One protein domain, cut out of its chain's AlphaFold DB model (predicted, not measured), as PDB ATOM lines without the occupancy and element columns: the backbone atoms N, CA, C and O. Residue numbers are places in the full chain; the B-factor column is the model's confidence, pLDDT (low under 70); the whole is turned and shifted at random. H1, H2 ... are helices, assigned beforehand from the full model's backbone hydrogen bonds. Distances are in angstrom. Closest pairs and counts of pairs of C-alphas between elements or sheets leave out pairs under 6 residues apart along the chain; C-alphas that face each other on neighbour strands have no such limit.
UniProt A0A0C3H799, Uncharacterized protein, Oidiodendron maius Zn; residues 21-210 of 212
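What this domain is: This is residues 21 to 210 of the 212 residues of an uncharacterized protein of Oidiodendron maius Zn (UniProt A0A0C3H799). The long helix H8 runs side by side with H4, which joins H2 and H3 in an up-and-down bundle; on the other side of H8, the side-by-side pair H5 and H7 spreads away from its first end as a V, with H6 near the open end. The 190 printed residues have eight named helices, H1 to H8, and no named strand: all helix. The whole is only just compact, close to loose, with a radius of gyration of the C-alphas of 19.2 A and spans of 59, 45 and 27 A.

How they stand to each other: H1, residues 21 to 26, is close to but not clearly touching H8, residues 174 to 203; their closest C-alphas, of Leu 24 and Pro 197, are 7.4 A apart. H2, residues 34 to 54, and H3, residues 61 to 75, form a hairpin, closest at the C-alphas of Gly 48 and Gln 65, 5.9 A. H4, residues 82 to 107, touches H2 with residues 83 to 95 alone, closest at the C-alphas of Ala 37 and Tyr 84, 4.7 A. H4 and H8 touch, opposite ways at a shallow tilt of 11 degrees, closest at the C-alphas of Pro 82 and Ala 198, 4.4 A. H5, residues 115 to 134, touches H7, residues 154 to 169, opposite ways at 2 degrees, a shallow tilt; the closest C-alphas, of Leu 119 and Ala 161, are 5.9 A apart. H5 forms a hairpin with H6, residues 141 to 149, closest at the C-alphas of Leu 133 and Gln 144, 7.0 A. Each O i to N i+4 pair is within hydrogen-bond range except in H4, 17 of 22, and H8, 22 of 26.

Where its parts are: H1 begins at C-alpha 21 (-22.576, 24.293, 28.249). H2 is 29.8 A long, H4 35.1 A and H5 28.5 A; H8, 41.7 A, ends at C-alpha 203 (-15.596, 15.867, 19.916).

The domain as a whole: The farthest C-alphas, of Val 170 and Ile 210, are 59.5 A apart. The printed part has no cut and no long link. Residues 21 to 31, 56 to 59, 104 to 105, 107 to 113 and 205 to 210 have pLDDT under 70.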
ATOM      1  N   ARG A  21     -21.712  25.479  28.289       47.47
ATOM      2  CA  ARG A  21     -22.576  24.293  28.249       47.47
ATOM      3  C   ARG A  21     -24.079  24.619  28.269       47.47
ATOM      4  O   ARG A  21     -24.831  23.921  27.602       47.47
ATOM      5  N   GLY A  22     -24.519  25.657  28.983       47.25
ATOM      6  CA  GLY A  22     -25.906  26.149  28.970       47.25
ATOM      7  C   GLY A  22     -26.291  26.848  27.658       47.25
ATOM      8  O   GLY A  22     -27.398  26.647  27.158       47.25
ATOM      9  N   PHE A  23     -25.355  27.588  27.052       51.72
ATOM     10  CA  PHE A  23     -25.494  28.124  25.691       51.72
ATOM     11  C   PHE A  23     -25.584  26.995  24.652       51.72
ATOM     12  O   PHE A  23     -26.487  26.989  23.820       51.72
ATOM     13  N   LEU A  24     -24.723  25.981  24.769       51.88
ATOM     14  CA  LEU A  24     -24.733  24.789  23.917       51.88
ATOM     15  C   LEU A  24     -25.997  23.932  24.104       51.88
ATOM     16  O   LEU A  24     -26.473  23.335  23.146       51.88
ATOM     17  N   ALA A  25     -26.577  23.902  25.309       49.31
ATOM     18  CA  ALA A  25     -27.866  23.259  25.558       49.31
ATOM     19  C   ALA A  25     -29.034  24.011  24.888       49.31
ATOM     20  O   ALA A  25     -29.951  23.370  24.378       49.31
ATOM     21  N   HIS A  26     -28.985  25.351  24.840       49.12
ATOM     22  CA  HIS A  26     -29.973  26.197  24.148       49.12
ATOM     23  C   HIS A  26     -29.834  26.185  22.621       49.12
ATOM     24  O   HIS A  26     -30.845  26.256  21.926       49.12
ATOM     25  N   LEU A  27     -28.613  26.038  22.097       48.78
ATOM     26  CA  LEU A  27     -28.364  25.797  20.669       48.78
ATOM     27  C   LEU A  27     -28.921  24.448  20.182       48.78
ATOM     28  O   LEU A  27     -28.924  24.175  18.989       48.78
ATOM     29  N   GLY A  28     -29.459  23.638  21.096       47.62
ATOM     30  CA  GLY A  28     -29.998  22.329  20.807       47.62
ATOM     31  C   GLY A  28     -28.871  21.315  20.794       47.62
ATOM     32  O   GLY A  28     -28.092  21.222  19.853       47.62
ATOM     33  N   CYS A  29     -28.849  20.446  21.804       53.91
ATOM     34  CA  CYS A  29     -28.097  19.191  21.746       53.91
ATOM     35  C   CYS A  29     -28.685  18.209  20.715       53.91
ATOM     36  O   CYS A  29     -28.482  17.014  20.865       53.91
ATOM     37  N   PHE A  30     -29.443  18.703  19.739       60.88
ATOM     38  CA  PHE A  30     -30.181  17.981  18.727       60.88
ATOM     39  C   PHE A  30     -29.412  18.117  17.424       60.88
ATOM     40  O   PHE A  30     -29.220  19.221  16.918       60.88
ATOM     41  N   ASP A  31     -28.928  16.994  16.918       69.12
ATOM     42  CA  ASP A  31     -28.068  16.979  15.744       69.12
ATOM     43  C   ASP A  31     -28.636  16.072  14.661       69.12
ATOM     44  O   ASP A  31     -29.363  15.109  14.937       69.12
ATOM     45  N   VAL A  32     -28.273  16.387  13.424       79.25
ATOM     46  CA  VAL A  32     -28.637  15.620  12.234       79.25
ATOM     47  C   VAL A  32     -27.516  14.649  11.865       79.25
ATOM     48  O   VAL A  32     -26.384  14.745  12.344       79.25
ATOM     49  N   SER A  33     -27.806  13.655  11.025       85.81
ATOM     50  CA  SER A  33     -26.757  12.778  10.493       85.81
ATOM     51  C   SER A  33     -25.772  13.576   9.628       85.81
ATOM     52  O   SER A  33     -26.141  14.587   9.035       85.81
ATOM     53  N   TRP A  34     -24.522  13.113   9.518       86.88
ATOM     54  CA  TRP A  34     -23.518  13.736   8.641       86.88
ATOM     55  C   TRP A  34     -23.988  13.849   7.188       86.88
ATOM     56  O   TRP A  34     -23.723  14.853   6.541       86.88
ATOM     57  N   ILE A  35     -24.749  12.859   6.711       88.94
ATOM     58  CA  ILE A  35     -25.333  12.865   5.366       88.94
ATOM     59  C   ILE A  35     -26.321  14.028   5.219       88.94
ATOM     60  O   ILE A  35     -26.212  14.807   4.277       88.94
ATOM     61  N   ARG A  36     -27.249  14.203   6.172       85.44
ATOM     62  CA  ARG A  36     -28.200  15.329   6.147       85.44
ATOM     63  C   ARG A  36     -27.490  16.674   6.306       85.44
ATOM     64  O   ARG A  36     -27.807  17.603   5.575       85.44
ATOM     65  N   ALA A  37     -26.503  16.767   7.200       86.44
ATOM     66  CA  ALA A  37     -25.689  17.972   7.367       86.44
ATOM     67  C   ALA A  37     -24.950  18.345   6.070       86.44
ATOM     68  O   ALA A  37     -24.929  19.514   5.690       86.44
ATOM     69  N   GLY A  38     -24.395  17.351   5.369       88.94
ATOM     70  CA  GLY A  38     -23.770  17.516   4.059       88.94
ATOM     71  C   GLY A  38     -24.761  18.011   3.011       88.94
ATOM     72  O   GLY A  38     -24.495  19.017   2.362       88.94
ATOM     73  N   LEU A  39     -25.938  17.383   2.905       89.69
ATOM     74  CA  LEU A  39     -26.994  17.815   1.982       89.69
ATOM     75  C   LEU A  39     -27.432  19.260   2.244       89.69
ATOM     76  O   LEU A  39     -27.490  20.058   1.314       89.69
ATOM     77  N   TYR A  40     -27.681  19.629   3.502       89.31
ATOM     78  CA  TYR A  40     -28.042  21.005   3.854       89.31
ATOM     79  C   TYR A  40     -26.922  21.993   3.534       89.31
ATOM     80  O   TYR A  40     -27.198  23.108   3.100       89.31
ATOM     81  N   THR A  41     -25.662  21.590   3.712       88.62
ATOM     82  CA  THR A  41     -24.504  22.425   3.364       88.62
ATOM     83  C   THR A  41     -24.419  22.644   1.859       88.62
ATOM     84  O   THR A  41     -24.208  23.770   1.425       88.62
ATOM     85  N   VAL A  42     -24.628  21.595   1.058       89.88
ATOM     86  CA  VAL A  42     -24.637  21.692  -0.409       89.88
ATOM     87  C   VAL A  42     -25.784  22.577  -0.886       89.88
ATOM     88  O   VAL A  42     -25.563  23.441  -1.726       89.88
ATOM     89  N   ILE A  43     -26.986  22.417  -0.328       86.94
ATOM     90  CA  ILE A  43     -28.153  23.225  -0.706       86.94
ATOM     91  C   ILE A  43     -27.949  24.691  -0.305       86.94
ATOM     92  O   ILE A  43     -28.071  25.577  -1.147       86.94
ATOM     93  N   GLY A  44     -27.590  24.960   0.954       83.94
ATOM     94  CA  GLY A  44     -27.388  26.326   1.446       83.94
ATOM     95  C   GLY A  44     -26.187  27.024   0.803       83.94
ATOM     96  O   GLY A  44     -26.258  28.202   0.456       83.94
ATOM     97  N   GLY A  45     -25.087  26.296   0.602       82.81
ATOM     98  CA  GLY A  45     -23.895  26.801  -0.080       82.81
ATOM     99  C   GLY A  45     -24.144  27.027  -1.570       82.81
ATOM    100  O   GLY A  45     -23.836  28.098  -2.087       82.81
ATOM    101  N   GLY A  46     -24.768  26.058  -2.244       84.44
ATOM    102  CA  GLY A  46     -25.139  26.147  -3.656       84.44
ATOM    103  C   GLY A  46     -26.108  27.292  -3.931       84.44
ATOM    104  O   GLY A  46     -25.935  28.018  -4.905       84.44
ATOM    105  N   PHE A  47     -27.063  27.535  -3.033       85.25
ATOM    106  CA  PHE A  47     -27.945  28.694  -3.119       85.25
ATOM    107  C   PHE A  47     -27.177  30.025  -3.055       85.25
ATOM    108  O   PHE A  47     -27.456  30.929  -3.842       85.25
ATOM    109  N   GLY A  48     -26.168  30.130  -2.185       79.44
ATOM    110  CA  GLY A  48     -25.271  31.291  -2.141       79.44
ATOM    111  C   GLY A  48     -24.531  31.528  -3.462       79.44
ATOM    112  O   GLY A  48     -24.451  32.665  -3.922       79.44
ATOM    113  N   VAL A  49     -24.059  30.458  -4.108       82.06
ATOM    114  CA  VAL A  49     -23.407  30.530  -5.428       82.06
ATOM    115  C   VAL A  49     -24.393  30.973  -6.512       82.06
ATOM    116  O   VAL A  49     -24.071  31.836  -7.323       82.06
ATOM    117  N   VAL A  50     -25.615  30.434  -6.516       85.69
ATOM    118  CA  VAL A  50     -26.659  30.826  -7.478       85.69
ATOM    119  C   VAL A  50     -27.044  32.299  -7.310       85.69
ATOM    120  O   VAL A  50     -27.134  33.020  -8.301       85.69
ATOM    121  N   LEU A  51     -27.207  32.775  -6.073       81.56
ATOM    122  CA  LEU A  51     -27.439  34.195  -5.779       81.56
ATOM    123  C   LEU A  51     -26.328  35.088  -6.340       81.56
ATOM    124  O   LEU A  51     -26.626  36.136  -6.907       81.56
ATOM    125  N   LEU A  52     -25.069  34.665  -6.202       77.75
ATOM    126  CA  LEU A  52     -23.914  35.392  -6.724       77.75
ATOM    127  C   LEU A  52     -23.937  35.495  -8.256       77.75
ATOM    128  O   LEU A  52     -23.580  36.531  -8.805       77.75
ATOM    129  N   LEU A  53     -24.359  34.432  -8.943       81.88
ATOM    130  CA  LEU A  53     -24.442  34.407 -10.405       81.88
ATOM    131  C   LEU A  53     -25.600  35.256 -10.947       81.88
ATOM    132  O   LEU A  53     -25.487  35.817 -12.035       81.88
ATOM    133  N   LEU A  54     -26.715  35.333 -10.216       82.88
ATOM    134  CA  LEU A  54     -27.941  35.994 -10.675       82.88
ATOM    135  C   LEU A  54     -28.020  37.481 -10.308       82.88
ATOM    136  O   LEU A  54     -28.696  38.237 -11.005       82.88
ATOM    137  N   LEU A  55     -27.383  37.910  -9.213       74.81
ATOM    138  CA  LEU A  55     -27.506  39.277  -8.708       74.81
ATOM    139  C   LEU A  55     -26.186  40.053  -8.838       74.81
ATOM    140  O   LEU A  55     -25.206  39.706  -8.183       74.81
ATOM    141  N   PRO A  56     -26.165  41.178  -9.582       66.31
ATOM    142  CA  PRO A  56     -24.984  42.040  -9.676       66.31
ATOM    143  C   PRO A  56     -24.730  42.862  -8.395       66.31
ATOM    144  O   PRO A  56     -23.673  43.475  -8.254       66.31
ATOM    145  N   ALA A  57     -25.687  42.900  -7.458       59.22
ATOM    146  CA  ALA A  57     -25.622  43.694  -6.232       59.22
ATOM    147  C   ALA A  57     -25.212  42.839  -5.021       59.22
ATOM    148  O   ALA A  57     -25.984  42.048  -4.484       59.22
ATOM    149  N   THR A  58     -23.985  43.054  -4.556       65.12
ATOM    150  CA  THR A  58     -23.266  42.214  -3.584       65.12
ATOM    151  C   THR A  58     -23.644  42.440  -2.120       65.12
ATOM    152  O   THR A  58     -23.396  41.578  -1.277       65.12
ATOM    153  N   VAL A  59     -24.250  43.583  -1.785       64.56
ATOM    154  CA  VAL A  59     -24.447  43.998  -0.382       64.56
ATOM    155  C   VAL A  59     -25.559  43.205   0.315       64.56
ATOM    156  O   VAL A  59     -25.465  42.943   1.512       64.56
ATOM    157  N   PHE A  60     -26.588  42.783  -0.427       70.81
ATOM    158  CA  PHE A  60     -27.743  42.070   0.133       70.81
ATOM    159  C   PHE A  60     -27.616  40.546   0.080       70.81
ATOM    160  O   PHE A  60     -28.385  39.858   0.749       70.81
ATOM    161  N   ILE A  61     -26.636  40.010  -0.654       74.06
ATOM    162  CA  ILE A  61     -26.478  38.562  -0.837       74.06
ATOM    163  C   ILE A  61     -26.252  37.840   0.500       74.06
ATOM    164  O   ILE A  61     -27.006  36.907   0.763       74.06
ATOM    165  N   PRO A  62     -25.331  38.258   1.398       74.31
ATOM    166  CA  PRO A  62     -25.147  37.551   2.666       74.31
ATOM    167  C   PRO A  62     -26.381  37.615   3.584       74.31
ATOM    168  O   PRO A  62     -26.807  36.559   4.045       74.31
ATOM    169  N   PRO A  63     -27.023  38.782   3.826       75.69
ATOM    170  CA  PRO A  63     -28.267  38.830   4.598       75.69
ATOM    171  C   PRO A  63     -29.374  37.940   4.027       75.69
ATOM    172  O   PRO A  63     -30.044  37.240   4.785       75.69
ATOM    173  N   VAL A  64     -29.550  37.929   2.703       80.94
ATOM    174  CA  VAL A  64     -30.549  37.088   2.029       80.94
ATOM    175  C   VAL A  64     -30.183  35.610   2.156       80.94
ATOM    176  O   VAL A  64     -31.042  34.809   2.514       80.94
ATOM    177  N   GLN A  65     -28.914  35.253   1.949       83.06
ATOM    178  CA  GLN A  65     -28.411  33.889   2.099       83.06
ATOM    179  C   GLN A  65     -28.630  33.372   3.527       83.06
ATOM    180  O   GLN A  65     -29.220  32.308   3.682       83.06
ATOM    181  N   PHE A  66     -28.250  34.134   4.559       82.12
ATOM    182  CA  PHE A  66     -28.469  33.752   5.961       82.12
ATOM    183  C   PHE A  66     -29.957  33.687   6.322       82.12
ATOM    184  O   PHE A  66     -30.383  32.797   7.054       82.12
ATOM    185  N   THR A  67     -30.779  34.606   5.807       83.19
ATOM    186  CA  THR A  67     -32.228  34.580   6.066       83.19
ATOM    187  C   THR A  67     -32.863  33.336   5.451       83.19
ATOM    188  O   THR A  67     -33.629  32.636   6.113       83.19
ATOM    189  N   ILE A  68     -32.517  33.023   4.204       82.94
ATOM    190  CA  ILE A  68     -33.038  31.853   3.496       82.94
ATOM    191  C   ILE A  68     -32.505  30.560   4.105       82.94
ATOM    192  O   ILE A  68     -33.264  29.607   4.224       82.94
ATOM    193  N   GLU A  69     -31.257  30.528   4.562       84.94
ATOM    194  CA  GLU A  69     -30.697  29.411   5.324       84.94
ATOM    195  C   GLU A  69     -31.519  29.126   6.586       84.94
ATOM    196  O   GLU A  69     -31.934  27.987   6.814       84.94
ATOM    197  N   LEU A  70     -31.812  30.158   7.383       83.38
ATOM    198  CA  LEU A  70     -32.623  30.014   8.593       83.38
ATOM    199  C   LEU A  70     -34.038  29.520   8.270       83.38
ATOM    200  O   LEU A  70     -34.549  28.637   8.964       83.38
ATOM    201  N   ILE A  71     -34.656  30.043   7.207       83.69
ATOM    202  CA  ILE A  71     -35.972  29.590   6.736       83.69
ATOM    203  C   ILE A  71     -35.898  28.130   6.279       83.69
ATOM    204  O   ILE A  71     -36.702  27.318   6.722       83.69
ATOM    205  N   PHE A  72     -34.920  27.774   5.447       84.12
ATOM    206  CA  PHE A  72     -34.726  26.425   4.921       84.12
ATOM    207  C   PHE A  72     -34.532  25.406   6.043       84.12
ATOM    208  O   PHE A  72     -35.231  24.398   6.083       84.12
ATOM    209  N   LEU A  73     -33.636  25.679   6.993       82.75
ATOM    210  CA  LEU A  73     -33.415  24.792   8.132       82.75
ATOM    211  C   LEU A  73     -34.696  24.618   8.949       82.75
ATOM    212  O   LEU A  73     -35.028  23.490   9.307       82.75
ATOM    213  N   THR A  74     -35.443  25.704   9.167       83.44
ATOM    214  CA  THR A  74     -36.728  25.665   9.877       83.44
ATOM    215  C   THR A  74     -37.765  24.823   9.127       83.44
ATOM    216  O   THR A  74     -38.423  23.986   9.745       83.44
ATOM    217  N   LEU A  75     -37.881  24.980   7.803       82.31
ATOM    218  CA  LEU A  75     -38.775  24.184   6.950       82.31
ATOM    219  C   LEU A  75     -38.410  22.697   6.957       82.31
ATOM    220  O   LEU A  75     -39.290  21.842   6.951       82.31
ATOM    221  N   MET A  76     -37.118  22.381   7.040       80.62
ATOM    222  CA  MET A  76     -36.626  21.008   7.163       80.62
ATOM    223  C   MET A  76     -36.778  20.430   8.581       80.62
ATOM    224  O   MET A  76     -36.253  19.351   8.860       80.62
ATOM    225  N   GLY A  77     -37.456  21.140   9.492       76.44
ATOM    226  CA  GLY A  77     -37.615  20.737  10.894       76.44
ATOM    227  C   GLY A  77     -36.289  20.690  11.660       76.44
ATOM    228  O   GLY A  77     -36.190  20.046  12.705       76.44
ATOM    229  N   SER A  78     -35.257  21.345  11.131       78.12
ATOM    230  CA  SER A  78     -33.909  21.387  11.678       78.12
ATOM    231  C   SER A  78     -33.618  22.763  12.275       78.12
ATOM    232  O   SER A  78     -34.362  23.731  12.132       78.12
ATOM    233  N   ARG A  79     -32.501  22.856  12.988       79.31
ATOM    234  CA  ARG A  79     -31.914  24.119  13.450       79.31
ATOM    235  C   ARG A  79     -30.457  24.172  12.998       79.31
ATOM    236  O   ARG A  79     -29.986  23.250  12.331       79.31
ATOM    237  N   LEU A  80     -29.745  25.230  13.377       73.50
ATOM    238  CA  LEU A  80     -28.290  25.316  13.243       73.50
ATOM    239  C   LEU A  80     -27.624  24.249  14.124       73.50
ATOM    240  O   LEU A  80     -27.320  24.498  15.292       73.50
ATOM    241  N   THR A  81     -27.455  23.037  13.592       80.44
ATOM    242  CA  THR A  81     -26.865  21.930  14.351       80.44
ATOM    243  C   THR A  81     -25.339  22.004  14.345       80.44
ATOM    244  O   THR A  81     -24.747  22.596  13.440       80.44
ATOM    245  N   PRO A  82     -24.656  21.364  15.312       80.00
ATOM    246  CA  PRO A  82     -23.197  21.358  15.358       80.00
ATOM    247  C   PRO A  82     -22.544  20.826  14.074       80.00
ATOM    248  O   PRO A  82     -21.627  21.459  13.555       80.00
ATOM    249  N   ARG A  83     -23.021  19.699  13.525       85.19
ATOM    250  CA  ARG A  83     -22.457  19.128  12.287       85.19
ATOM    251  C   ARG A  83     -22.695  20.013  11.078       85.19
ATOM    252  O   ARG A  83     -21.786  20.179  10.271       85.19
ATOM    253  N   TYR A  84     -23.887  20.594  10.975       85.25
ATOM    254  CA  TYR A  84     -24.182  21.554   9.923       85.25
ATOM    255  C   TYR A  84     -23.274  22.783  10.035       85.25
ATOM    256  O   TYR A  84     -22.603  23.123   9.070       85.25
ATOM    257  N   ASN A  85     -23.143  23.380  11.223       84.56
ATOM    258  CA  ASN A  85     -22.304  24.560  11.430       84.56
ATOM    259  C   ASN A  85     -20.833  24.304  11.095       84.56
ATOM    260  O   ASN A  85     -20.194  25.186  10.531       84.56
ATOM    261  N   VAL A  86     -20.284  23.126  11.413       85.94
ATOM    262  CA  VAL A  86     -18.892  22.788  11.062       85.94
ATOM    263  C   VAL A  86     -18.693  22.674   9.551       85.94
ATOM    264  O   VAL A  86     -17.647  23.085   9.057       85.94
ATOM    265  N   LEU A  87     -19.678  22.151   8.817       87.81
ATOM    266  CA  LEU A  87     -19.600  22.014   7.362       87.81
ATOM    267  C   LEU A  87     -19.899  23.331   6.634       87.81
ATOM    268  O   LEU A  87     -19.194  23.691   5.693       87.81
ATOM    269  N   PHE A  88     -20.917  24.061   7.079       85.50
ATOM    270  CA  PHE A  88     -21.392  25.274   6.427       85.50
ATOM    271  C   PHE A  88     -20.590  26.519   6.810       85.50
ATOM    272  O   PHE A  88     -20.328  27.339   5.936       85.50
ATOM    273  N   SER A  89     -20.132  26.670   8.061       83.38
ATOM    274  CA  SER A  89     -19.414  27.888   8.487       83.38
ATOM    275  C   SER A  89     -18.186  28.215   7.628       83.38
ATOM    276  O   SER A  89     -18.031  29.392   7.310       83.38
ATOM    277  N   PRO A  90     -17.319  27.264   7.221       84.12
ATOM    278  CA  PRO A  90     -16.211  27.567   6.315       84.12
ATOM    279  C   PRO A  90     -16.686  28.106   4.962       84.12
ATOM    280  O   PRO A  90     -16.140  29.087   4.465       84.12
ATOM    281  N   VAL A  91     -17.730  27.499   4.391       82.94
ATOM    282  CA  VAL A  91     -18.279  27.875   3.081       82.94
ATOM    283  C   VAL A  91     -18.981  29.230   3.163       82.94
ATOM    284  O   VAL A  91     -18.651  30.137   2.406       82.94
ATOM    285  N   GLY A  92     -19.898  29.403   4.116       78.81
ATOM    286  CA  GLY A  92     -20.662  30.634   4.307       78.81
ATOM    287  C   GLY A  92     -19.784  31.823   4.696       78.81
ATOM    288  O   GLY A  92     -19.864  32.876   4.063       78.81
ATOM    289  N   ASN A  93     -18.888  31.659   5.680       78.81
ATOM    290  CA  ASN A  93     -17.975  32.740   6.067       78.81
ATOM    291  C   ASN A  93     -16.916  32.998   4.991       78.81
ATOM    292  O   ASN A  93     -16.595  34.153   4.751       78.81
ATOM    293  N   GLY A  94     -16.404  31.967   4.310       79.88
ATOM    294  CA  GLY A  94     -15.461  32.140   3.203       79.88
ATOM    295  C   GLY A  94     -16.076  32.920   2.041       79.88
ATOM    296  O   GLY A  94     -15.484  33.889   1.567       79.88
ATOM    297  N   HIS A  95     -17.300  32.565   1.644       77.25
ATOM    298  CA  HIS A  95     -18.050  33.273   0.607       77.25
ATOM    299  C   HIS A  95     -18.290  34.738   0.997       77.25
ATOM    300  O   HIS A  95     -18.029  35.648   0.210       77.25
ATOM    301  N   ALA A  96     -18.693  34.985   2.244       76.88
ATOM    302  CA  ALA A  96     -18.887  36.334   2.757       76.88
ATOM    303  C   ALA A  96     -17.569  37.139   2.799       76.88
ATOM    304  O   ALA A  96     -17.524  38.261   2.298       76.88
ATOM    305  N   VAL A  97     -16.464  36.566   3.290       78.69
ATOM    306  CA  VAL A  97     -15.138  37.217   3.286       78.69
ATOM    307  C   VAL A  97     -14.717  37.597   1.875       78.69
ATOM    308  O   VAL A  97     -14.300  38.731   1.652       78.69
ATOM    309  N   VAL A  98     -14.802  36.666   0.925       78.38
ATOM    310  CA  VAL A  98     -14.289  36.880  -0.430       78.38
ATOM    311  C   VAL A  98     -15.164  37.865  -1.191       78.38
ATOM    312  O   VAL A  98     -14.637  38.829  -1.733       78.38
ATOM    313  N   HIS A  99     -16.484  37.684  -1.208       74.62
ATOM    314  CA  HIS A  99     -17.358  38.478  -2.075       74.62
ATOM    315  C   HIS A  99     -17.843  39.781  -1.435       74.62
ATOM    316  O   HIS A  99     -18.011  40.776  -2.141       74.62
ATOM    317  N   TRP A 100     -18.018  39.816  -0.112       70.81
ATOM    318  CA  TRP A 100     -18.427  41.031   0.603       70.81
ATOM    319  C   TRP A 100     -17.247  41.795   1.199       70.81
ATOM    320  O   TRP A 100     -17.267  43.020   1.230       70.81
ATOM    321  N   GLY A 101     -16.201  41.098   1.645       72.44
ATOM    322  CA  GLY A 101     -15.008  41.746   2.181       72.44
ATOM    323  C   GLY A 101     -14.007  42.126   1.094       72.44
ATOM    324  O   GLY A 101     -13.855  43.293   0.736       72.44
ATOM    325  N   ILE A 102     -13.303  41.123   0.575       73.31
ATOM    326  CA  ILE A 102     -12.121  41.299  -0.269       73.31
ATOM    327  C   ILE A 102     -12.497  41.829  -1.653       73.31
ATOM    328  O   ILE A 102     -11.894  42.788  -2.115       73.31
ATOM    329  N   SER A 103     -13.504  41.261  -2.315       73.44
ATOM    330  CA  SER A 103     -13.910  41.676  -3.661       73.44
ATOM    331  C   SER A 103     -14.448  43.103  -3.665       73.44
ATOM    332  O   SER A 103     -14.084  43.866  -4.551       73.44
ATOM    333  N   GLN A 104     -15.230  43.504  -2.655       68.69
ATOM    334  CA  GLN A 104     -15.658  44.900  -2.512       68.69
ATOM    335  C   GLN A 104     -14.469  45.835  -2.312       68.69
ATOM    336  O   GLN A 104     -14.414  46.906  -2.909       68.69
ATOM    337  N   LEU A 105     -13.491  45.409  -1.516       68.19
ATOM    338  CA  LEU A 105     -12.274  46.172  -1.298       68.19
ATOM    339  C   LEU A 105     -11.395  46.257  -2.554       68.19
ATOM    340  O   LEU A 105     -10.781  47.286  -2.789       68.19
ATOM    341  N   ILE A 106     -11.319  45.214  -3.379       70.50
ATOM    342  CA  ILE A 106     -10.533  45.241  -4.621       70.50
ATOM    343  C   ILE A 106     -11.238  46.092  -5.685       70.50
ATOM    344  O   ILE A 106     -10.596  46.913  -6.333       70.50
ATOM    345  N   SER A 107     -12.552  45.919  -5.856       67.06
ATOM    346  CA  SER A 107     -13.344  46.647  -6.855       67.06
ATOM    347  C   SER A 107     -13.535  48.123  -6.497       67.06
ATOM    348  O   SER A 107     -13.630  48.967  -7.385       67.06
ATOM    349  N   ALA A 108     -13.562  48.450  -5.204       64.00
ATOM    350  CA  ALA A 108     -13.640  49.808  -4.685       64.00
ATOM    351  C   ALA A 108     -12.702  49.955  -3.464       64.00
ATOM    352  O   ALA A 108     -13.163  49.966  -2.320       64.00
ATOM    353  N   PRO A 109     -11.376  50.122  -3.673       54.59
ATOM    354  CA  PRO A 109     -10.379  50.211  -2.589       54.59
ATOM    355  C   PRO A 109     -10.593  51.405  -1.670       54.59
ATOM    356  O   PRO A 109     -10.160  51.426  -0.518       54.59
ATOM    357  N   ARG A 110     -11.347  52.387  -2.156       55.50
ATOM    358  CA  ARG A 110     -12.030  53.353  -1.318       55.50
ATOM    359  C   ARG A 110     -13.403  52.773  -1.016       55.50
ATOM    360  O   ARG A 110     -14.352  53.123  -1.709       55.50
ATOM    361  N   LEU A 111     -13.513  51.914   0.004       52.69
ATOM    362  CA  LEU A 111     -14.811  51.657   0.633       52.69
ATOM    363  C   LEU A 111     -15.412  53.043   0.885       52.69
ATOM    364  O   LEU A 111     -14.896  53.794   1.717       52.69
ATOM    365  N   THR A 112     -16.436  53.404   0.118       58.38
ATOM    366  CA  THR A 112     -17.013  54.752  -0.027       58.38
ATOM    367  C   THR A 112     -17.714  55.238   1.241       58.38
ATOM    368  O   THR A 112     -18.473  56.197   1.216       58.38
ATOM    369  N   LEU A 113     -17.441  54.619   2.390       65.56
ATOM    370  CA  LEU A 113     -17.717  55.222   3.677       65.56
ATOM    371  C   LEU A 113     -16.569  56.139   4.069       65.56
ATOM    372  O   LEU A 113     -15.443  55.700   4.327       65.56
ATOM    373  N   HIS A 114     -16.889  57.418   4.205       76.88
ATOM    374  CA  HIS A 114     -16.021  58.393   4.847       76.88
ATOM    375  C   HIS A 114     -15.543  57.845   6.215       76.88
ATOM    376  O   HIS A 114     -16.341  57.225   6.924       76.88
ATOM    377  N   PRO A 115     -14.264  58.017   6.614       78.25
ATOM    378  CA  PRO A 115     -13.749  57.561   7.911       78.25
ATOM    379  C   PRO A 115     -14.656  57.853   9.116       78.25
ATOM    380  O   PRO A 115     -14.870  56.964   9.938       78.25
ATOM    381  N   TRP A 116     -15.266  59.043   9.171       82.94
ATOM    382  CA  TRP A 116     -16.217  59.402  10.224       82.94
ATOM    383  C   TRP A 116     -17.461  58.507  10.217       82.94
ATOM    384  O   TRP A 116     -17.870  58.034  11.270       82.94
ATOM    385  N   ALA A 117     -18.022  58.205   9.044       85.25
ATOM    386  CA  ALA A 117     -19.213  57.373   8.922       85.25
ATOM    387  C   ALA A 117     -18.927  55.937   9.381       85.25
ATOM    388  O   ALA A 117     -19.731  55.342  10.093       85.25
ATOM    389  N   PHE A 118     -17.749  55.400   9.040       82.38
ATOM    390  CA  PHE A 118     -17.318  54.081   9.513       82.38
ATOM    391  C   PHE A 118     -17.199  54.040  11.042       82.38
ATOM    392  O   PHE A 118     -17.751  53.147  11.680       82.38
ATOM    393  N   LEU A 119     -16.529  55.031  11.634       85.44
ATOM    394  CA  LEU A 119     -16.380  55.124  13.087       85.44
ATOM    395  C   LEU A 119     -17.733  55.297  13.789       85.44
ATOM    396  O   LEU A 119     -17.981  54.638  14.798       85.44
ATOM    397  N   VAL A 120     -18.635  56.109  13.230       87.31
ATOM    398  CA  VAL A 120     -20.008  56.261  13.731       87.31
ATOM    399  C   VAL A 120     -20.748  54.927  13.690       87.31
ATOM    400  O   VAL A 120     -21.331  54.550  14.699       87.31
ATOM    401  N   LEU A 121     -20.681  54.160  12.596       86.81
ATOM    402  CA  LEU A 121     -21.298  52.828  12.526       86.81
ATOM    403  C   LEU A 121     -20.732  51.857  13.571       86.81
ATOM    404  O   LEU A 121     -21.490  51.117  14.202       86.81
ATOM    405  N   VAL A 122     -19.417  51.869  13.798       84.12
ATOM    406  CA  VAL A 122     -18.780  51.039  14.833       84.12
ATOM    407  C   VAL A 122     -19.284  51.430  16.228       84.12
ATOM    408  O   VAL A 122     -19.634  50.563  17.028       84.12
ATOM    409  N   VAL A 123     -19.396  52.726  16.518       89.75
ATOM    410  CA  VAL A 123     -19.925  53.205  17.803       89.75
ATOM    411  C   VAL A 123     -21.411  52.873  17.946       89.75
ATOM    412  O   VAL A 123     -21.813  52.319  18.969       89.75
ATOM    413  N   VAL A 124     -22.225  53.143  16.924       90.44
ATOM    414  CA  VAL A 124     -23.672  52.874  16.920       90.44
ATOM    415  C   VAL A 124     -23.952  51.383  17.084       90.44
ATOM    416  O   VAL A 124     -24.786  51.018  17.907       90.44
ATOM    417  N   SER A 125     -23.229  50.505  16.383       85.62
ATOM    418  CA  SER A 125     -23.378  49.052  16.553       85.62
ATOM    419  C   SER A 125     -23.054  48.612  17.985       85.62
ATOM    420  O   SER A 125     -23.806  47.831  18.575       85.62
ATOM    421  N   ARG A 126     -22.010  49.182  18.607       88.75
ATOM    422  CA  ARG A 126     -21.704  48.925  20.021       88.75
ATOM    423  C   ARG A 126     -22.797  49.445  20.951       88.75
ATOM    424  O   ARG A 126     -23.133  48.738  21.902       88.75
ATOM    425  N   MET A 127     -23.336  50.638  20.699       89.69
ATOM    426  CA  MET A 127     -24.429  51.220  21.485       89.69
ATOM    427  C   MET A 127     -25.703  50.387  21.371       89.69
ATOM    428  O   MET A 127     -26.329  50.115  22.390       89.69
ATOM    429  N   LEU A 128     -26.050  49.918  20.171       90.12
ATOM    430  CA  LEU A 128     -27.180  49.016  19.948       90.12
ATOM    431  C   LEU A 128     -26.996  47.693  20.693       90.12
ATOM    432  O   LEU A 128     -27.940  47.233  21.337       90.12
ATOM    433  N   LEU A 129     -25.792  47.112  20.665       87.94
ATOM    434  CA  LEU A 129     -25.469  45.923  21.454       87.94
ATOM    435  C   LEU A 129     -25.623  46.195  22.956       87.94
ATOM    436  O   LEU A 129     -26.221  45.394  23.669       87.94
ATOM    437  N   ASP A 130     -25.116  47.327  23.449       89.69
ATOM    438  CA  ASP A 130     -25.218  47.683  24.868       89.69
ATOM    439  C   ASP A 130     -26.664  47.960  25.290       89.69
ATOM    440  O   ASP A 130     -27.059  47.579  26.392       89.69
ATOM    441  N   LEU A 131     -27.465  48.555  24.404       90.75
ATOM    442  CA  LEU A 131     -28.896  48.751  24.591       90.75
ATOM    443  C   LEU A 131     -29.600  47.398  24.698       90.75
ATOM    444  O   LEU A 131     -30.269  47.160  25.695       90.75
ATOM    445  N   HIS A 132     -29.388  46.488  23.742       87.44
ATOM    446  CA  HIS A 132     -29.971  45.140  23.760       87.44
ATOM    447  C   HIS A 132     -29.573  44.361  25.015       87.44
ATOM    448  O   HIS A 132     -30.403  43.671  25.613       87.44
ATOM    449  N   LEU A 133     -28.317  44.485  25.447       86.69
ATOM    450  CA  LEU A 133     -27.847  43.879  26.687       86.69
ATOM    451  C   LEU A 133     -28.548  44.489  27.905       86.69
ATOM    452  O   LEU A 133     -28.962  43.749  28.794       86.69
ATOM    453  N   CYS A 134     -28.715  45.809  27.961       89.06
ATOM    454  CA  CYS A 134     -29.370  46.491  29.079       89.06
ATOM    455  C   CYS A 134     -30.894  46.308  29.115       89.06
ATOM    456  O   CYS A 134     -31.472  46.384  30.199       89.06
ATOM    457  N   THR A 135     -31.547  46.092  27.973       91.56
ATOM    458  CA  THR A 135     -33.010  46.001  27.873       91.56
ATOM    459  C   THR A 135     -33.465  44.546  27.796       91.56
ATOM    460  O   THR A 135     -33.951  43.995  28.785       91.56
ATOM    461  N   ILE A 136     -33.264  43.904  26.646       88.94
ATOM    462  CA  ILE A 136     -33.767  42.565  26.322       88.94
ATOM    463  C   ILE A 136     -33.040  41.503  27.149       88.94
ATOM    464  O   ILE A 136     -33.667  40.628  27.746       88.94
ATOM    465  N   PHE A 137     -31.713  41.598  27.250       82.00
ATOM    466  CA  PHE A 137     -30.892  40.597  27.937       82.00
ATOM    467  C   PHE A 137     -30.497  40.992  29.364       82.00
ATOM    468  O   PHE A 137     -29.551  40.431  29.927       82.00
ATOM    469  N   ARG A 138     -31.239  41.912  29.996       85.75
ATOM    470  CA  ARG A 138     -30.936  42.401  31.356       85.75
ATOM    471  C   ARG A 138     -30.854  41.284  32.399       85.75
ATOM    472  O   ARG A 138     -30.036  41.335  33.310       85.75
ATOM    473  N   HIS A 139     -31.673  40.247  32.223       79.56
ATOM    474  CA  HIS A 139     -31.803  39.127  33.159       79.56
ATOM    475  C   HIS A 139     -30.753  38.029  32.953       79.56
ATOM    476  O   HIS A 139     -30.619  37.127  33.780       79.56
ATOM    477  N   ARG A 140     -29.983  38.084  31.860       76.81
ATOM    478  CA  ARG A 140     -28.960  37.083  31.532       76.81
ATOM    479  C   ARG A 140     -27.631  37.484  32.161       76.81
ATOM    480  O   ARG A 140     -26.837  38.204  31.556       76.81
ATOM    481  N   LYS A 141     -27.392  37.006  33.387       74.31
ATOM    482  CA  LYS A 141     -26.190  37.317  34.189       74.31
ATOM    483  C   LYS A 141     -24.880  37.052  33.443       74.31
ATOM    484  O   LYS A 141     -23.920  37.790  33.624       74.31
ATOM    485  N   ASP A 142     -24.863  36.062  32.564       70.56
ATOM    486  CA  ASP A 142     -23.687  35.648  31.788       70.56
ATOM    487  C   ASP A 142     -23.347  36.676  30.701       70.56
ATOM    488  O   ASP A 142     -22.190  37.056  30.523       70.56
ATOM    489  N   LEU A 143     -24.375  37.213  30.035       75.56
ATOM    490  CA  LEU A 143     -24.223  38.293  29.059       75.56
ATOM    491  C   LEU A 143     -23.850  39.613  29.743       75.56
ATOM    492  O   LEU A 143     -23.036  40.370  29.220       75.56
ATOM    493  N   GLN A 144     -24.367  39.866  30.950       81.69
ATOM    494  CA  GLN A 144     -23.939  41.011  31.761       81.69
ATOM    495  C   GLN A 144     -22.496  40.870  32.258       81.69
ATOM    496  O   GLN A 144     -21.771  41.862  32.328       81.69
ATOM    497  N   TRP A 145     -22.053  39.654  32.581       84.81
ATOM    498  CA  TRP A 145     -20.659  39.389  32.924       84.81
ATOM    499  C   TRP A 145     -19.745  39.647  31.724       84.81
ATOM    500  O   TRP A 145     -18.765  40.381  31.865       84.81
ATOM    501  N   ALA A 146     -20.098  39.131  30.542       78.56
ATOM    502  CA  ALA A 146     -19.348  39.374  29.310       78.56
ATOM    503  C   ALA A 146     -19.293  40.872  28.978       78.56
ATOM    504  O   ALA A 146     -18.234  41.395  28.637       78.56
ATOM    505  N   ARG A 147     -20.401  41.594  29.180       83.31
ATOM    506  CA  ARG A 147     -20.456  43.052  29.028       83.31
ATOM    507  C   ARG A 147     -19.465  43.794  29.922       83.31
ATOM    508  O   ARG A 147     -18.891  44.780  29.478       83.31
ATOM    509  N   ARG A 148     -19.296  43.354  31.171       82.75
ATOM    510  CA  ARG A 148     -18.432  44.027  32.155       82.75
ATOM    511  C   ARG A 148     -16.956  43.641  32.041       82.75
ATOM    512  O   ARG A 148     -16.120  44.453  32.405       82.75
ATOM    513  N   ASN A 149     -16.650  42.426  31.578       79.69
ATOM    514  CA  ASN A 149     -15.296  41.858  31.669       79.69
ATOM    515  C   ASN A 149     -14.642  41.542  30.319       79.69
ATOM    516  O   ASN A 149     -13.424  41.420  30.260       79.69
ATOM    517  N   VAL A 150     -15.425  41.361  29.253       80.50
ATOM    518  CA  VAL A 150     -14.920  40.927  27.937       80.50
ATOM    519  C   VAL A 150     -15.120  42.012  26.884       80.50
ATOM    520  O   VAL A 150     -14.232  42.258  26.074       80.50
ATOM    521  N   LEU A 151     -16.283  42.669  26.878       81.69
ATOM    522  CA  LEU A 151     -16.570  43.730  25.918       81.69
ATOM    523  C   LEU A 151     -15.846  45.023  26.296       81.69
ATOM    524  O   LEU A 151     -15.880  45.457  27.447       81.69
ATOM    525  N   PHE A 152     -15.276  45.694  25.294       83.50
ATOM    526  CA  PHE A 152     -14.739  47.036  25.484       83.50
ATOM    527  C   PHE A 152     -15.847  48.003  25.946       83.50
ATOM    528  O   PHE A 152     -16.958  47.987  25.384       83.50
ATOM    529  N   PRO A 153     -15.569  48.857  26.952       86.75
ATOM    530  CA  PRO A 153     -16.520  49.865  27.396       86.75
ATOM    531  C   PRO A 153     -16.861  50.831  26.260       86.75
ATOM    532  O   PRO A 153     -15.976  51.336  25.569       86.75
ATOM    533  N   THR A 154     -18.148  51.152  26.104       87.19
ATOM    534  CA  THR A 154     -18.627  52.068  25.054       87.19
ATOM    535  C   THR A 154     -17.941  53.433  25.136       87.19
ATOM    536  O   THR A 154     -17.570  53.993  24.112       87.19
ATOM    537  N   ARG A 155     -17.689  53.938  26.354       88.31
ATOM    538  CA  ARG A 155     -16.953  55.195  26.573       88.31
ATOM    539  C   ARG A 155     -15.547  55.143  25.973       88.31
ATOM    540  O   ARG A 155     -15.174  56.053  25.247       88.31
ATOM    541  N   THR A 156     -14.816  54.054  26.212       88.25
ATOM    542  CA  THR A 156     -13.470  53.836  25.667       88.25
ATOM    543  C   THR A 156     -13.486  53.734  24.142       88.25
ATOM    544  O   THR A 156     -12.612  54.288  23.481       88.25
ATOM    545  N   MET A 157     -14.500  53.077  23.563       87.62
ATOM    546  CA  MET A 157     -14.663  53.032  22.105       87.62
ATOM    547  C   MET A 157     -14.945  54.413  21.511       87.62
ATOM    548  O   MET A 157     -14.369  54.742  20.480       87.62
ATOM    549  N   VAL A 158     -15.777  55.239  22.156       89.56
ATOM    550  CA  VAL A 158     -16.050  56.613  21.700       89.56
ATOM    551  C   VAL A 158     -14.784  57.467  21.761       89.56
ATOM    552  O   VAL A 158     -14.460  58.134  20.783       89.56
ATOM    553  N   THR A 159     -14.027  57.414  22.861       91.31
ATOM    554  CA  THR A 159     -12.771  58.171  22.978       91.31
ATOM    555  C   THR A 159     -11.733  57.710  21.958       91.31
ATOM    556  O   THR A 159     -11.072  58.542  21.343       91.31
ATOM    557  N   ALA A 160     -11.622  56.399  21.722       88.25
ATOM    558  CA  ALA A 160     -10.730  55.851  20.705       88.25
ATOM    559  C   ALA A 160     -11.165  56.256  19.287       88.25
ATOM    560  O   ALA A 160     -10.324  56.632  18.476       88.25
ATOM    561  N   ALA A 161     -12.469  56.242  18.997       88.06
ATOM    562  CA  ALA A 161     -13.012  56.685  17.717       88.06
ATOM    563  C   ALA A 161     -12.725  58.173  17.466       88.06
ATOM    564  O   ALA A 161     -12.282  58.524  16.378       88.06
ATOM    565  N   LEU A 162     -12.905  59.035  18.471       90.31
ATOM    566  CA  LEU A 162     -12.554  60.456  18.373       90.31
ATOM    567  C   LEU A 162     -11.049  60.657  18.142       90.31
ATOM    568  O   LEU A 162     -10.668  61.440  17.277       90.31
ATOM    569  N   GLY A 163     -10.195  59.917  18.856       90.19
ATOM    570  CA  GLY A 163      -8.744  59.962  18.655       90.19
ATOM    571  C   GLY A 163      -8.324  59.521  17.249       90.19
ATOM    572  O   GLY A 163      -7.537  60.203  16.598       90.19
ATOM    573  N   LEU A 164      -8.898  58.427  16.741       86.69
ATOM    574  CA  LEU A 164      -8.661  57.948  15.375       86.69
ATOM    575  C   LEU A 164      -9.132  58.952  14.320       86.69
ATOM    576  O   LEU A 164      -8.461  59.138  13.310       86.69
ATOM    577  N   LEU A 165     -10.261  59.617  14.560       87.25
ATOM    578  CA  LEU A 165     -10.782  60.656  13.679       87.25
ATOM    579  C   LEU A 165      -9.843  61.870  13.639       87.25
ATOM    580  O   LEU A 165      -9.533  62.353  12.556       87.25
ATOM    581  N   LEU A 166      -9.342  62.324  14.792       89.44
ATOM    582  CA  LEU A 166      -8.360  63.413  14.869       89.44
ATOM    583  C   LEU A 166      -7.060  63.067  14.132       89.44
ATOM    584  O   LEU A 166      -6.558  63.890  13.372       89.44
ATOM    585  N   LEU A 167      -6.544  61.845  14.299       87.88
ATOM    586  CA  LEU A 167      -5.357  61.376  13.572       87.88
ATOM    587  C   LEU A 167      -5.578  61.367  12.053       87.88
ATOM    588  O   LEU A 167      -4.699  61.785  11.300       87.88
ATOM    589  N   GLU A 168      -6.768  60.953  11.613       85.75
ATOM    590  CA  GLU A 168      -7.159  60.991  10.203       85.75
ATOM    591  C   GLU A 168      -7.207  62.438   9.675       85.75
ATOM    592  O   GLU A 168      -6.712  62.702   8.578       85.75
ATOM    593  N   TYR A 169      -7.722  63.392  10.465       86.00
ATOM    594  CA  TYR A 169      -7.730  64.825  10.124       86.00
ATOM    595  C   TYR A 169      -6.324  65.433  10.025       86.00
ATOM    596  O   TYR A 169      -6.106  66.318   9.201       86.00
ATOM    597  N   VAL A 170      -5.364  64.940  10.811       90.06
ATOM    598  CA  VAL A 170      -3.942  65.338  10.746       90.06
ATOM    599  C   VAL A 170      -3.214  64.677   9.556       90.06
ATOM    600  O   VAL A 170      -2.054  64.971   9.280       90.06
ATOM    601  N   GLY A 171      -3.898  63.817   8.792       84.50
ATOM    602  CA  GLY A 171      -3.382  63.195   7.569       84.50
ATOM    603  C   GLY A 171      -2.808  61.790   7.765       84.50
ATOM    604  O   GLY A 171      -2.378  61.165   6.792       84.50
ATOM    605  N   ILE A 172      -2.844  61.249   8.986       83.06
ATOM    606  CA  ILE A 172      -2.446  59.868   9.264       83.06
ATOM    607  C   ILE A 172      -3.644  58.970   8.943       83.06
ATOM    608  O   ILE A 172      -4.548  58.810   9.757       83.06
ATOM    609  N   ARG A 173      -3.644  58.379   7.742       80.12
ATOM    610  CA  ARG A 173      -4.743  57.574   7.161       80.12
ATOM    611  C   ARG A 173      -4.959  56.200   7.823       80.12
ATOM    612  O   ARG A 173      -5.138  55.188   7.143       80.12
ATOM    613  N   LEU A 174      -4.904  56.131   9.150       78.75
ATOM    614  CA  LEU A 174      -5.041  54.908   9.948       78.75
ATOM    615  C   LEU A 174      -6.400  54.234   9.746       78.75
ATOM    616  O   LEU A 174      -6.469  53.005   9.670       78.75
ATOM    617  N   VAL A 175      -7.480  55.010   9.626       73.38
ATOM    618  CA  VAL A 175      -8.840  54.461   9.547       73.38
ATOM    619  C   VAL A 175      -9.053  53.729   8.222       73.38
ATOM    620  O   VAL A 175      -9.776  52.736   8.174       73.38
ATOM    621  N   ILE A 176      -8.396  54.172   7.148       70.88
ATOM    622  CA  ILE A 176      -8.478  53.523   5.834       70.88
ATOM    623  C   ILE A 176      -7.885  52.109   5.882       70.88
ATOM    624  O   ILE A 176      -8.537  51.166   5.438       70.88
ATOM    625  N   TYR A 177      -6.702  51.938   6.473       74.94
ATOM    626  CA  TYR A 177      -6.064  50.621   6.582       74.94
ATOM    627  C   TYR A 177      -6.734  49.730   7.632       74.94
ATOM    628  O   TYR A 177      -6.894  48.525   7.419       74.94
ATOM    629  N   ALA A 178      -7.203  50.317   8.738       76.50
ATOM    630  CA  ALA A 178      -7.907  49.587   9.786       76.50
ATOM    631  C   ALA A 178      -9.192  48.916   9.277       76.50
ATOM    632  O   ALA A 178      -9.509  47.819   9.728       76.50
ATOM    633  N   LYS A 179      -9.912  49.515   8.313       72.56
ATOM    634  CA  LYS A 179     -11.128  48.922   7.719       72.56
ATOM    635  C   LYS A 179     -10.875  47.539   7.122       72.56
ATOM    636  O   LYS A 179     -11.652  46.622   7.361       72.56
ATOM    637  N   VAL A 180      -9.784  47.386   6.376       72.69
ATOM    638  CA  VAL A 180      -9.435  46.130   5.693       72.69
ATOM    639  C   VAL A 180      -9.171  45.021   6.702       72.69
ATOM    640  O   VAL A 180      -9.741  43.934   6.618       72.69
ATOM    641  N   ILE A 181      -8.341  45.334   7.696       78.62
ATOM    642  CA  ILE A 181      -7.976  44.402   8.762       78.62
ATOM    643  C   ILE A 181      -9.211  44.057   9.598       78.62
ATOM    644  O   ILE A 181      -9.425  42.890   9.920       78.62
ATOM    645  N   ALA A 182     -10.055  45.045   9.903       75.50
ATOM    646  CA  ALA A 182     -11.271  44.855  10.681       75.50
ATOM    647  C   ALA A 182     -12.247  43.896   9.994       75.50
ATOM    648  O   ALA A 182     -12.795  43.029  10.666       75.50
ATOM    649  N   VAL A 183     -12.435  43.997   8.674       72.19
ATOM    650  CA  VAL A 183     -13.306  43.079   7.923       72.19
ATOM    651  C   VAL A 183     -12.825  41.636   8.078       72.19
ATOM    652  O   VAL A 183     -13.594  40.786   8.523       72.19
ATOM    653  N   VAL A 184     -11.548  41.360   7.799       76.44
ATOM    654  CA  VAL A 184     -10.978  40.007   7.950       76.44
ATOM    655  C   VAL A 184     -11.087  39.526   9.398       76.44
ATOM    656  O   VAL A 184     -11.492  38.392   9.652       76.44
ATOM    657  N   PHE A 185     -10.782  40.400  10.356       80.94
ATOM    658  CA  PHE A 185     -10.855  40.087  11.777       80.94
ATOM    659  C   PHE A 185     -12.275  39.725  12.227       80.94
ATOM    660  O   PHE A 185     -12.457  38.696  12.874       80.94
ATOM    661  N   PHE A 186     -13.291  40.514  11.864       76.00
ATOM    662  CA  PHE A 186     -14.681  40.224  12.226       76.00
ATOM    663  C   PHE A 186     -15.147  38.882  11.668       76.00
ATOM    664  O   PHE A 186     -15.844  38.145  12.366       76.00
ATOM    665  N   TYR A 187     -14.714  38.526  10.461       76.06
ATOM    666  CA  TYR A 187     -15.023  37.225   9.881       76.06
ATOM    667  C   TYR A 187     -14.309  36.065  10.566       76.06
ATOM    668  O   TYR A 187     -14.934  35.033  10.807       76.06
ATOM    669  N   LEU A 188     -13.038  36.226  10.935       78.00
ATOM    670  CA  LEU A 188     -12.324  35.220  11.726       78.00
ATOM    671  C   LEU A 188     -12.987  35.019  13.089       78.00
ATOM    672  O   LEU A 188     -13.167  33.886  13.526       78.00
ATOM    673  N   VAL A 189     -13.405  36.103  13.745       79.19
ATOM    674  CA  VAL A 189     -14.138  36.024  15.011       79.19
ATOM    675  C   VAL A 189     -15.481  35.321  14.816       79.19
ATOM    676  O   VAL A 189     -15.791  34.414  15.584       79.19
ATOM    677  N   ALA A 190     -16.256  35.677  13.786       74.00
ATOM    678  CA  ALA A 190     -17.528  35.019  13.479       74.00
ATOM    679  C   ALA A 190     -17.339  33.513  13.240       74.00
ATOM    680  O   ALA A 190     -18.044  32.699  13.838       74.00
ATOM    681  N   PHE A 191     -16.325  33.145  12.456       78.19
ATOM    682  CA  PHE A 191     -15.944  31.760  12.202       78.19
ATOM    683  C   PHE A 191     -15.575  31.012  13.489       78.19
ATOM    684  O   PHE A 191     -16.067  29.913  13.734       78.19
ATOM    685  N   VAL A 192     -14.746  31.604  14.351       79.81
ATOM    686  CA  VAL A 192     -14.339  30.991  15.626       79.81
ATOM    687  C   VAL A 192     -15.539  30.808  16.556       79.81
ATOM    688  O   VAL A 192     -15.685  29.748  17.169       79.81
ATOM    689  N   VAL A 193     -16.422  31.807  16.639       74.56
ATOM    690  CA  VAL A 193     -17.613  31.781  17.501       74.56
ATOM    691  C   VAL A 193     -18.599  30.692  17.077       74.56
ATOM    692  O   VAL A 193     -19.226  30.091  17.949       74.56
ATOM    693  N   THR A 194     -18.726  30.385  15.784       74.25
ATOM    694  CA  THR A 194     -19.609  29.301  15.322       74.25
ATOM    695  C   THR A 194     -18.920  27.938  15.331       74.25
ATOM    696  O   THR A 194     -19.523  26.945  15.746       74.25
ATOM    697  N   MET A 195     -17.652  27.867  14.919       80.31
ATOM    698  CA  MET A 195     -16.944  26.603  14.712       80.31
ATOM    699  C   MET A 195     -16.456  25.976  16.019       80.31
ATOM    700  O   MET A 195     -16.645  24.776  16.219       80.31
ATOM    701  N   VAL A 196     -15.853  26.749  16.930       78.19
ATOM    702  CA  VAL A 196     -15.245  26.196  18.157       78.19
ATOM    703  C   VAL A 196     -16.278  25.506  19.049       78.19
ATOM    704  O   VAL A 196     -16.038  24.363  19.455       78.19
ATOM    705  N   PRO A 197     -17.450  26.105  19.336       73.94
ATOM    706  CA  PRO A 197     -18.446  25.430  20.155       73.94
ATOM    707  C   PRO A 197     -19.030  24.193  19.458       73.94
ATOM    708  O   PRO A 197     -19.267  23.178  20.115       73.94
ATOM    709  N   ALA A 198     -19.206  24.238  18.134       77.81
ATOM    710  CA  ALA A 198     -19.710  23.109  17.358       77.81
ATOM    711  C   ALA A 198     -18.718  21.932  17.341       77.81
ATOM    712  O   ALA A 198     -19.094  20.797  17.646       77.81
ATOM    713  N   ALA A 199     -17.435  22.203  17.088       80.94
ATOM    714  CA  ALA A 199     -16.364  21.210  17.140       80.94
ATOM    715  C   ALA A 199     -16.215  20.600  18.545       80.94
ATOM    716  O   ALA A 199     -16.031  19.387  18.689       80.94
ATOM    717  N   TYR A 200     -16.355  21.414  19.596       76.94
ATOM    718  CA  TYR A 200     -16.356  20.934  20.978       76.94
ATOM    719  C   TYR A 200     -17.536  19.993  21.271       76.94
ATOM    720  O   TYR A 200     -17.351  18.954  21.908       76.94
ATOM    721  N   ILE A 201     -18.750  20.298  20.801       74.06
ATOM    722  CA  ILE A 201     -19.904  19.400  20.983       74.06
ATOM    723  C   ILE A 201     -19.672  18.055  20.285       74.06
ATOM    724  O   ILE A 201     -19.920  17.010  20.892       74.06
ATOM    725  N   ILE A 202     -19.174  18.075  19.044       78.44
ATOM    726  CA  ILE A 202     -18.922  16.861  18.255       78.44
ATOM    727  C   ILE A 202     -17.859  15.989  18.926       78.44
ATOM    728  O   ILE A 202     -18.093  14.804  19.158       78.44
ATOM    729  N   SER A 203     -16.720  16.581  19.288       78.19
ATOM    730  CA  SER A 203     -15.596  15.867  19.916       78.19
ATOM    731  C   SER A 203     -15.913  15.352  21.320       78.19
ATOM    732  O   SER A 203     -15.454  14.278  21.698       78.19
ATOM    733  N   SER A 204     -16.728  16.075  22.094       73.94
ATOM    734  CA  SER A 204     -17.112  15.656  23.447       73.94
ATOM    735  C   SER A 204     -18.222  14.600  23.483       73.94
ATOM    736  O   SER A 204     -18.600  14.166  24.572       73.94
ATOM    737  N   GLY A 205     -18.770  14.198  22.328       65.31
ATOM    738  CA  GLY A 205     -19.829  13.189  22.232       65.31
ATOM    739  C   GLY A 205     -21.149  13.602  22.896       65.31
ATOM    740  O   GLY A 205     -22.036  12.771  23.075       65.31
ATOM    741  N   LYS A 206     -21.316  14.880  23.263       63.38
ATOM    742  CA  LYS A 206     -22.506  15.421  23.950       63.38
ATOM    743  C   LYS A 206     -23.658  15.713  22.981       63.38
ATOM    744  O   LYS A 206     -24.369  16.704  23.134       63.38
ATOM    745  N   ILE A 207     -23.836  14.858  21.980       63.00
ATOM    746  CA  ILE A 207     -24.876  14.976  20.959       63.00
ATOM    747  C   ILE A 207     -26.028  14.039  21.331       63.00
ATOM    748  O   ILE A 207     -25.833  12.829  21.426       63.00
ATOM    749  N   ARG A 208     -27.240  14.574  21.506       57.56
ATOM    750  CA  ARG A 208     -28.464  13.767  21.463       57.56
ATOM    751  C   ARG A 208     -28.942  13.756  20.010       57.56
ATOM    752  O   ARG A 208     -29.198  14.796  19.414       57.56
ATOM    753  N   GLN A 209     -29.019  12.580  19.398       54.22
ATOM    754  CA  GLN A 209     -29.582  12.491  18.053       54.22
ATOM    755  C   GLN A 209     -31.063  12.874  18.094       54.22
ATOM    756  O   GLN A 209     -31.791  12.435  18.989       54.22
ATOM    757  N   ILE A 210     -31.513  13.668  17.121       50.25
ATOM    758  CA  ILE A 210     -32.943  13.773  16.829       50.25
ATOM    759  C   ILE A 210     -33.359  12.388  16.320       50.25
ATOM    760  O   ILE A 210     -32.972  12.002  15.217       50.25
TER     761      ILE A 210